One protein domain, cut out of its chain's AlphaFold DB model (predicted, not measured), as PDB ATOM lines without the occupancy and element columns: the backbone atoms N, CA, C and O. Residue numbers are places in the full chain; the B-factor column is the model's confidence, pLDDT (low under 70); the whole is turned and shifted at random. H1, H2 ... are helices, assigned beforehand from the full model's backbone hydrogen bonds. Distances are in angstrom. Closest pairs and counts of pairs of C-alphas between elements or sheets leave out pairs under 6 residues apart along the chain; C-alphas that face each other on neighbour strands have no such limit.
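Overview. This is residues 77 to 146 of the 149 residues of an uncharacterized protein of Providencia rustigianii (UniProt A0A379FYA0). Three helices make a small up-and-down bundle: H2 and H4 run side by side the same way, and H3 runs against both and packs on both, the three centres making a triangle. H1 is an arm that packs on the first part of H4 with residues 86 to 87, while residues 77 to 82 stick out free. The printed part has 70 residues with four named helices, H1 to H4 in chain order, and no named strand; the class is all helix. The whole is compact, with a radius of gyration of the C-alphas of 11.8 A, yet flat, spanning 33 by 33 by 16 A.

Along the chain. H1, residues 77 to 88, begins at C-alpha 77 (344.704, 338.589, 188.860) and is 16.5 A long from first to last C-alpha. H2, residues 96 to 108, measures 18.5 A. H3, residues 112 to 121, measures 14.3 A. H4, residues 128 to 144, measures 24.8 A and ends at C-alpha 144 (364.512, 326.887, 204.489).

Arrangement. H4 is the hub, touching H1, H2 and H3. H1 touches it at a steep tilt of 56 degrees, opposite ways; their closest C-alphas, Phe 86 and Ile 128, are 6.4 A apart. H1 is apart from H2 and H3. H2 touches H4 at a shallow tilt of 7 degrees, the same way, with C-alphas of Ala 106 and Cys 135 closest at 6.8 A. H2 and H3 form a hairpin at a steep tilt of 38 degrees, closest at C-alphas Ala 106 and Lys 112, 4.5 A. H3 and H4 form another, at 45 degrees, closest at C-alphas Leu 115 and Lys 134, 7.0 A. In H1, H2, H3 and H4 every O i to N i+4 pair is within hydrogen-bond range.

Size, cuts and confidence. The C-alphas farthest apart, Ile 77 and Gly 123, are 34.0 A apart. The printed part has no cut and no long link. Mean pLDDT of the printed part is 80.5; residues 77 to 84 and 143 to 146 are under 70.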
ATOM      1  N   ILE A  77     345.311 337.248 188.931       50.97
ATOM      2  CA  ILE A  77     344.704 338.589 188.860       50.97
ATOM      3  C   ILE A  77     344.400 339.129 190.268       50.97
ATOM      4  O   ILE A  77     344.745 340.270 190.572       50.97
ATOM      5  N   ALA A  78     343.810 338.309 191.144       53.12
ATOM      6  CA  ALA A  78     343.527 338.675 192.533       53.12
ATOM      7  C   ALA A  78     344.812 338.944 193.331       53.12
ATOM      8  O   ALA A  78     344.912 339.977 193.988       53.12
ATOM      9  N   ASN A  79     345.826 338.080 193.201       57.00
ATOM     10  CA  ASN A  79     347.117 338.260 193.863       57.00
ATOM     11  C   ASN A  79     347.834 339.524 193.382       57.00
ATOM     12  O   ASN A  79     348.451 340.217 194.186       57.00
ATOM     13  N   HIS A  80     347.726 339.877 192.098       53.25
ATOM     14  CA  HIS A  80     348.310 341.114 191.582       53.25
ATOM     15  C   HIS A  80     347.546 342.368 192.041       53.25
ATOM     16  O   HIS A  80     348.185 343.344 192.427       53.25
ATOM     17  N   HIS A  81     346.206 342.341 192.076       55.53
ATOM     18  CA  HIS A  81     345.396 343.430 192.644       55.53
ATOM     19  C   HIS A  81     345.705 343.659 194.127       55.53
ATOM     20  O   HIS A  81     345.908 344.798 194.537       55.53
ATOM     21  N   LEU A  82     345.788 342.581 194.912       65.38
ATOM     22  CA  LEU A  82     346.160 342.641 196.327       65.38
ATOM     23  C   LEU A  82     347.589 343.161 196.498       65.38
ATOM     24  O   LEU A  82     347.824 344.029 197.329       65.38
ATOM     25  N   THR A  83     348.528 342.715 195.659       67.06
ATOM     26  CA  THR A  83     349.910 343.217 195.675       67.06
ATOM     27  C   THR A  83     349.960 344.718 195.387       67.06
ATOM     28  O   THR A  83     350.629 345.450 196.107       67.06
ATOM     29  N   HIS A  84     349.237 345.203 194.374       65.94
ATOM     30  CA  HIS A  84     349.202 346.631 194.051       65.94
ATOM     31  C   HIS A  84     348.565 347.450 195.177       65.94
ATOM     32  O   HIS A  84     349.142 348.441 195.612       65.94
ATOM     33  N   TYR A  85     347.427 346.986 195.697       73.81
ATOM     34  CA  TYR A  85     346.733 347.620 196.811       73.81
ATOM     35  C   TYR A  85     347.631 347.735 198.050       73.81
ATOM     36  O   TYR A  85     347.742 348.814 198.631       73.81
ATOM     37  N   PHE A  86     348.319 346.654 198.428       75.06
ATOM     38  CA  PHE A  86     349.203 346.665 199.590       75.06
ATOM     39  C   PHE A  86     350.485 347.473 199.366       75.06
ATOM     40  O   PHE A  86     351.023 347.996 200.335       75.06
ATOM     41  N   ILE A  87     350.960 347.619 198.126       74.44
ATOM     42  CA  ILE A  87     352.089 348.507 197.799       74.44
ATOM     43  C   ILE A  87     351.664 349.978 197.863       74.44
ATOM     44  O   ILE A  87     352.370 350.790 198.457       74.44
ATOM     45  N   GLU A  88     350.517 350.337 197.284       75.88
ATOM     46  CA  GLU A  88     350.009 351.716 197.302       75.88
ATOM     47  C   GLU A  88     349.681 352.189 198.718       75.88
ATOM     48  O   GLU A  88     349.932 353.341 199.063       75.88
ATOM     49  N   ASN A  89     349.173 351.283 199.551       82.00
ATOM     50  CA  ASN A  89     348.789 351.571 200.928       82.00
ATOM     51  C   ASN A  89     349.835 351.085 201.941       82.00
ATOM     52  O   ASN A  89     349.542 350.986 203.126       82.00
ATOM     53  N   GLN A  90     351.069 350.801 201.518       76.06
ATOM     54  CA  GLN A  90     352.080 350.154 202.366       76.06
ATOM     55  C   GLN A  90     352.365 350.904 203.682       76.06
ATOM     56  O   GLN A  90     352.657 350.284 204.707       76.06
ATOM     57  N   ASP A  91     352.254 352.234 203.666       87.00
ATOM     58  CA  ASP A  91     352.485 353.107 204.819       87.00
ATOM     59  C   ASP A  91     351.206 353.436 205.609       87.00
ATOM     60  O   ASP A  91     351.270 354.152 206.609       87.00
ATOM     61  N   ALA A  92     350.047 352.920 205.191       88.81
ATOM     62  CA  ALA A  92     348.795 353.067 205.919       88.81
ATOM     63  C   ALA A  92     348.704 352.067 207.084       88.81
ATOM     64  O   ALA A  92     349.253 350.961 207.041       88.81
ATOM     65  N   ILE A  93     347.994 352.477 208.139       92.44
ATOM     66  CA  ILE A  93     347.640 351.604 209.262       92.44
ATOM     67  C   ILE A  93     346.676 350.540 208.744       92.44
ATOM     68  O   ILE A  93     345.653 350.887 208.159       92.44
ATOM     69  N   ALA A  94     346.995 349.273 208.996       88.75
ATOM     70  CA  ALA A  94     346.184 348.161 208.539       88.75
ATOM     71  C   ALA A  94     344.814 348.150 209.237       88.75
ATOM     72  O   ALA A  94     344.723 348.252 210.471       88.75
ATOM     73  N   SER A  95     343.750 348.013 208.451       89.19
ATOM     74  CA  SER A  95     342.392 347.801 208.944       89.19
ATOM     75  C   SER A  95     342.238 346.397 209.539       89.19
ATOM     76  O   SER A  95     343.068 345.509 209.330       89.19
ATOM     77  N   ASP A  96     341.158 346.174 210.287       84.94
ATOM     78  CA  ASP A  96     340.907 344.860 210.889       84.94
ATOM     79  C   ASP A  96     340.636 343.794 209.809       84.94
ATOM     80  O   ASP A  96     341.033 342.636 209.958       84.94
ATOM     81  N   GLU A  97     340.051 344.186 208.673       80.81
ATOM     82  CA  GLU A  97     339.857 343.327 207.501       80.81
ATOM     83  C   GLU A  97     341.181 342.943 206.831       80.81
ATOM     84  O   GLU A  97     341.357 341.791 206.429       80.81
ATOM     85  N   GLU A  98     342.119 343.884 206.722       82.38
ATOM     86  CA  GLU A  98     343.446 343.642 206.149       82.38
ATOM     87  C   GLU A  98     344.277 342.737 207.058       82.38
ATOM     88  O   GLU A  98     344.891 341.779 206.591       82.38
ATOM     89  N   ILE A  99     344.227 342.961 208.372       87.06
ATOM     90  CA  ILE A  99     344.849 342.069 209.359       87.06
ATOM     91  C   ILE A  99     344.251 340.658 209.252       87.06
ATOM     92  O   ILE A  99     344.989 339.673 209.194       87.06
ATOM     93  N   ALA A 100     342.923 340.539 209.156       80.62
ATOM     94  CA  ALA A 100     342.251 339.253 208.970       80.62
ATOM     95  C   ALA A 100     342.590 338.585 207.624       80.62
ATOM     96  O   ALA A 100     342.563 337.356 207.518       80.62
ATOM     97  N   PHE A 101     342.896 339.363 206.582       84.75
ATOM     98  CA  PHE A 101     343.427 338.840 205.325       84.75
ATOM     99  C   PHE A 101     344.812 338.212 205.538       84.75
ATOM    100  O   PHE A 101     344.978 337.027 205.255       84.75
ATOM    101  N   PHE A 102     345.769 338.942 206.121       83.69
ATOM    102  CA  PHE A 102     347.121 338.419 206.351       83.69
ATOM    103  C   PHE A 102     347.135 337.194 207.275       83.69
ATOM    104  O   PHE A 102     347.889 336.255 207.034       83.69
ATOM    105  N   LEU A 103     346.267 337.153 208.290       86.81
ATOM    106  CA  LEU A 103     346.130 335.988 209.169       86.81
ATOM    107  C   LEU A 103     345.566 334.756 208.452       86.81
ATOM    108  O   LEU A 103     345.964 333.645 208.788       86.81
ATOM    109  N   ARG A 104     344.662 334.927 207.478       78.44
ATOM    110  CA  ARG A 104     344.159 333.813 206.655       78.44
ATOM    111  C   ARG A 104     345.226 333.280 205.708       78.44
ATOM    112  O   ARG A 104     345.370 332.066 205.598       78.44
ATOM    113  N   GLU A 105     346.000 334.162 205.082       79.19
ATOM    114  CA  GLU A 105     347.147 333.755 204.261       79.19
ATOM    115  C   GLU A 105     348.184 333.001 205.108       79.19
ATOM    116  O   GLU A 105     348.642 331.923 204.735       79.19
ATOM    117  N   ALA A 106     348.481 333.510 206.305       82.00
ATOM    118  CA  ALA A 106     349.365 332.846 207.257       82.00
ATOM    119  C   ALA A 106     348.814 331.502 207.760       82.00
ATOM    120  O   ALA A 106     349.584 330.597 208.065       82.00
ATOM    121  N   GLU A 107     347.493 331.345 207.859       86.38
ATOM    122  CA  GLU A 107     346.847 330.077 208.210       86.38
ATOM    123  C   GLU A 107     347.012 329.031 207.113       86.38
ATOM    124  O   GLU A 107     347.392 327.900 207.410       86.38
ATOM    125  N   ALA A 108     346.795 329.424 205.855       76.50
ATOM    126  CA  ALA A 108     346.982 328.551 204.698       76.50
ATOM    127  C   ALA A 108     348.433 328.052 204.584       76.50
ATOM    128  O   ALA A 108     348.674 326.907 204.209       76.50
ATOM    129  N   GLU A 109     349.390 328.893 204.964       81.31
ATOM    130  CA  GLU A 109     350.819 328.582 204.957       81.31
ATOM    131  C   GLU A 109     351.319 328.037 206.311       81.31
ATOM    132  O   GLU A 109     352.490 327.686 206.450       81.31
ATOM    133  N   GLY A 110     350.449 327.924 207.321       87.44
ATOM    134  CA  GLY A 110     350.727 327.339 208.634       87.44
ATOM    135  C   GLY A 110     351.751 328.092 209.493       87.44
ATOM    136  O   GLY A 110     352.592 327.432 210.097       87.44
ATOM    137  N   PHE A 111     351.702 329.427 209.509       90.19
ATOM    138  CA  PHE A 111     352.468 330.314 210.408       90.19
ATOM    139  C   PHE A 111     351.595 331.411 211.067       90.19
ATOM    140  O   PHE A 111     352.059 332.483 211.467       90.19
ATOM    141  N   LYS A 112     350.276 331.176 211.147       92.19
ATOM    142  CA  LYS A 112     349.290 332.123 211.704       92.19
ATOM    143  C   LYS A 112     349.637 332.583 213.119       92.19
ATOM    144  O   LYS A 112     349.473 333.763 213.425       92.19
ATOM    145  N   THR A 113     350.083 331.666 213.973       91.12
ATOM    146  CA  THR A 113     350.378 331.945 215.384       91.12
ATOM    147  C   THR A 113     351.547 332.916 215.507       91.12
ATOM    148  O   THR A 113     351.465 333.900 216.234       91.12
ATOM    149  N   GLU A 114     352.597 332.709 214.718       92.25
ATOM    150  CA  GLU A 114     353.805 333.525 214.680       92.25
ATOM    151  C   GLU A 114     353.514 334.945 214.186       92.25
ATOM    152  O   GLU A 114     354.035 335.923 214.734       92.25
ATOM    153  N   LEU A 115     352.647 335.075 213.177       91.62
ATOM    154  CA  LEU A 115     352.190 336.378 212.702       91.62
ATOM    155  C   LEU A 115     351.311 337.084 213.744       91.62
ATOM    156  O   LEU A 115     351.473 338.283 213.973       91.62
ATOM    157  N   MET A 116     350.399 336.361 214.396       92.44
ATOM    158  CA  MET A 116     349.525 336.924 215.428       92.44
ATOM    159  C   MET A 116     350.327 337.404 216.648       92.44
ATOM    160  O   MET A 116     350.104 338.515 217.131       92.44
ATOM    161  N   ASP A 117     351.313 336.627 217.092       93.31
ATOM    162  CA  ASP A 117     352.228 337.012 218.169       93.31
ATOM    163  C   ASP A 117     353.035 338.261 217.815       93.31
ATOM    164  O   ASP A 117     353.232 339.135 218.661       93.31
ATOM    165  N   TYR A 118     353.492 338.368 216.566       92.50
ATOM    166  CA  TYR A 118     354.166 339.566 216.078       92.50
ATOM    167  C   TYR A 118     353.257 340.799 216.159       92.50
ATOM    168  O   TYR A 118     353.665 341.816 216.720       92.50
ATOM    169  N   ILE A 119     352.017 340.698 215.671       91.94
ATOM    170  CA  ILE A 119     351.047 341.803 215.709       91.94
ATOM    171  C   ILE A 119     350.767 342.230 217.156       91.94
ATOM    172  O   ILE A 119     350.792 343.421 217.461       91.94
ATOM    173  N   ASN A 120     350.584 341.272 218.067       91.38
ATOM    174  CA  ASN A 120     350.354 341.553 219.485       91.38
ATOM    175  C   ASN A 120     351.559 342.246 220.147       91.38
ATOM    176  O   ASN A 120     351.382 343.160 220.954       91.38
ATOM    177  N   LYS A 121     352.790 341.858 219.784       93.00
ATOM    178  CA  LYS A 121     354.030 342.452 220.318       93.00
ATOM    179  C   LYS A 121     354.251 343.902 219.899       93.00
ATOM    180  O   LYS A 121     354.946 344.620 220.613       93.00
ATOM    181  N   LEU A 122     353.680 344.346 218.778       89.56
ATOM    182  CA  LEU A 122     353.824 345.733 218.327       89.56
ATOM    183  C   LEU A 122     353.201 346.737 219.307       89.56
ATOM    184  O   LEU A 122     353.597 347.902 219.306       89.56
ATOM    185  N   GLY A 123     352.217 346.323 220.117       87.88
ATOM    186  CA  GLY A 123     351.522 347.210 221.059       87.88
ATOM    187  C   GLY A 123     350.724 348.339 220.388       87.88
ATOM    188  O   GLY A 123     350.236 349.240 221.065       87.88
ATOM    189  N   ARG A 124     350.593 348.301 219.058       90.00
ATOM    190  CA  ARG A 124     349.831 349.228 218.213       90.00
ATOM    191  C   ARG A 124     349.288 348.486 216.997       90.00
ATOM    192  O   ARG A 124     349.753 347.389 216.688       90.00
ATOM    193  N   LYS A 125     348.366 349.112 216.257       89.44
ATOM    194  CA  LYS A 125     347.975 348.582 214.945       89.44
ATOM    195  C   LYS A 125     349.187 348.594 213.989       89.44
ATOM    196  O   LYS A 125     349.912 349.600 213.945       89.44
ATOM    197  N   PRO A 126     349.446 347.486 213.272       90.56
ATOM    198  CA  PRO A 126     350.538 347.401 212.310       90.56
ATOM    199  C   PRO A 126     350.250 348.262 211.081       90.56
ATOM    200  O   PRO A 126     349.096 348.545 210.759       90.56
ATOM    201  N   LEU A 127     351.303 348.653 210.371       92.44
ATOM    202  CA  LEU A 127     351.185 349.140 209.002       92.44
ATOM    203  C   LEU A 127     351.040 347.956 208.044       92.44
ATOM    204  O   LEU A 127     351.552 346.865 208.309       92.44
ATOM    205  N   ILE A 128     350.421 348.187 206.890       85.38
ATOM    206  CA  ILE A 128     350.280 347.168 205.840       85.38
ATOM    207  C   ILE A 128     351.639 346.556 205.466       85.38
ATOM    208  O   ILE A 128     351.764 345.331 205.386       85.38
ATOM    209  N   LYS A 129     352.690 347.376 205.315       85.88
ATOM    210  CA  LYS A 129     354.046 346.886 205.016       85.88
ATOM    211  C   LYS A 129     354.631 345.980 206.094       85.88
ATOM    212  O   LYS A 129     355.412 345.091 205.774       85.88
ATOM    213  N   GLU A 130     354.278 346.199 207.359       88.44
ATOM    214  CA  GLU A 130     354.792 345.401 208.475       88.44
ATOM    215  C   GLU A 130     354.167 344.007 208.466       88.44
ATOM    216  O   GLU A 130     354.877 343.021 208.658       88.44
ATOM    217  N   CYS A 131     352.866 343.917 208.172       85.88
ATOM    218  CA  CYS A 131     352.190 342.640 207.948       85.88
ATOM    219  C   CYS A 131     352.771 341.910 206.729       85.88
ATOM    220  O   CYS A 131     353.121 340.735 206.823       85.88
ATOM    221  N   LEU A 132     352.932 342.618 205.605       85.38
ATOM    222  CA  LEU A 132     353.454 342.048 204.364       85.38
ATOM    223  C   LEU A 132     354.884 341.516 204.530       85.38
ATOM    224  O   LEU A 132     355.155 340.373 204.164       85.38
ATOM    225  N   SER A 133     355.784 342.321 205.106       85.50
ATOM    226  CA  SER A 133     357.176 341.923 205.348       85.50
ATOM    227  C   SER A 133     357.232 340.698 206.248       85.50
ATOM    228  O   SER A 133     357.908 339.728 205.915       85.50
ATOM    229  N   LYS A 134     356.465 340.692 207.347       88.69
ATOM    230  CA  LYS A 134     356.517 339.576 208.288       88.69
ATOM    231  C   LYS A 134     355.983 338.276 207.688       88.69
ATOM    232  O   LYS A 134     356.568 337.226 207.936       88.69
ATOM    233  N   CYS A 135     354.922 338.333 206.881       85.50
ATOM    234  CA  CYS A 135     354.435 337.166 206.141       85.50
ATOM    235  C   CYS A 135     355.490 336.601 205.177       85.50
ATOM    236  O   CYS A 135     355.618 335.384 205.067       85.50
ATOM    237  N   LEU A 136     356.237 337.463 204.478       82.06
ATOM    238  CA  LEU A 136     357.292 337.033 203.557       82.06
ATOM    239  C   LEU A 136     358.464 336.382 204.296       82.06
ATOM    240  O   LEU A 136     358.916 335.319 203.873       82.06
ATOM    241  N   ASP A 137     358.899 336.975 205.408       85.06
ATOM    242  CA  ASP A 137     359.988 336.441 206.233       85.06
ATOM    243  C   ASP A 137     359.629 335.054 206.787       85.06
ATOM    244  O   ASP A 137     360.371 334.094 206.598       85.06
ATOM    245  N   LEU A 138     358.437 334.907 207.381       85.00
ATOM    246  CA  LEU A 138     357.978 333.630 207.946       85.00
ATOM    247  C   LEU A 138     357.838 332.533 206.883       85.00
ATOM    248  O   LEU A 138     358.135 331.365 207.139       85.00
ATOM    249  N   LYS A 139     357.413 332.899 205.671       79.81
ATOM    250  CA  LYS A 139     357.330 331.967 204.544       79.81
ATOM    251  C   LYS A 139     358.712 331.533 204.053       79.81
ATOM    252  O   LYS A 139     358.866 330.395 203.613       79.81
ATOM    253  N   HIS A 140     359.706 332.416 204.107       77.75
ATOM    254  CA  HIS A 140     361.089 332.077 203.777       77.75
ATOM    255  C   HIS A 140     361.682 331.127 204.825       77.75
ATOM    256  O   HIS A 140     362.151 330.050 204.469       77.75
ATOM    257  N   ASP A 141     361.550 331.468 206.110       75.44
ATOM    258  CA  ASP A 141     362.053 330.663 207.230       75.44
ATOM    259  C   ASP A 141     361.474 329.241 207.225       75.44
ATOM    260  O   ASP A 141     362.183 328.265 207.469       75.44
ATOM    261  N   LYS A 142     360.188 329.096 206.885       71.31
ATOM    262  CA  LYS A 142     359.533 327.787 206.792       71.31
ATOM    263  C   LYS A 142     360.030 326.938 205.620       71.31
ATOM    264  O   LYS A 142     360.104 325.718 205.743       71.31
ATOM    265  N   ASN A 143     360.344 327.562 204.486       61.34
ATOM    266  CA  ASN A 143     360.850 326.846 203.314       61.34
ATOM    267  C   ASN A 143     362.311 326.416 203.491       61.34
ATOM    268  O   ASN A 143     362.674 325.329 203.045       61.34
ATOM    269  N   ASP A 144     363.117 327.219 204.187       60.47
ATOM    270  CA  ASP A 144     364.512 326.887 204.489       60.47
ATOM    271  C   ASP A 144     364.636 325.894 205.655       60.47
ATOM    272  O   ASP A 144     365.497 325.016 205.635       60.47
ATOM    273  N   GLY A 145     363.726 325.950 206.632       53.38
ATOM    274  CA  GLY A 145     363.649 324.991 207.738       53.38
ATOM    275  C   GLY A 145     363.231 323.568 207.339       53.38
ATOM    276  O   GLY A 145     363.218 322.686 208.193       53.38
ATOM    277  N   ASN A 146     362.900 323.328 206.065       48.28
ATOM    278  CA  ASN A 146     362.536 322.013 205.525       48.28
ATOM    279  C   ASN A 146     363.687 321.334 204.747       48.28
ATOM    280  O   ASN A 146     363.460 320.334 204.070       48.28
TER     281      ASN A 146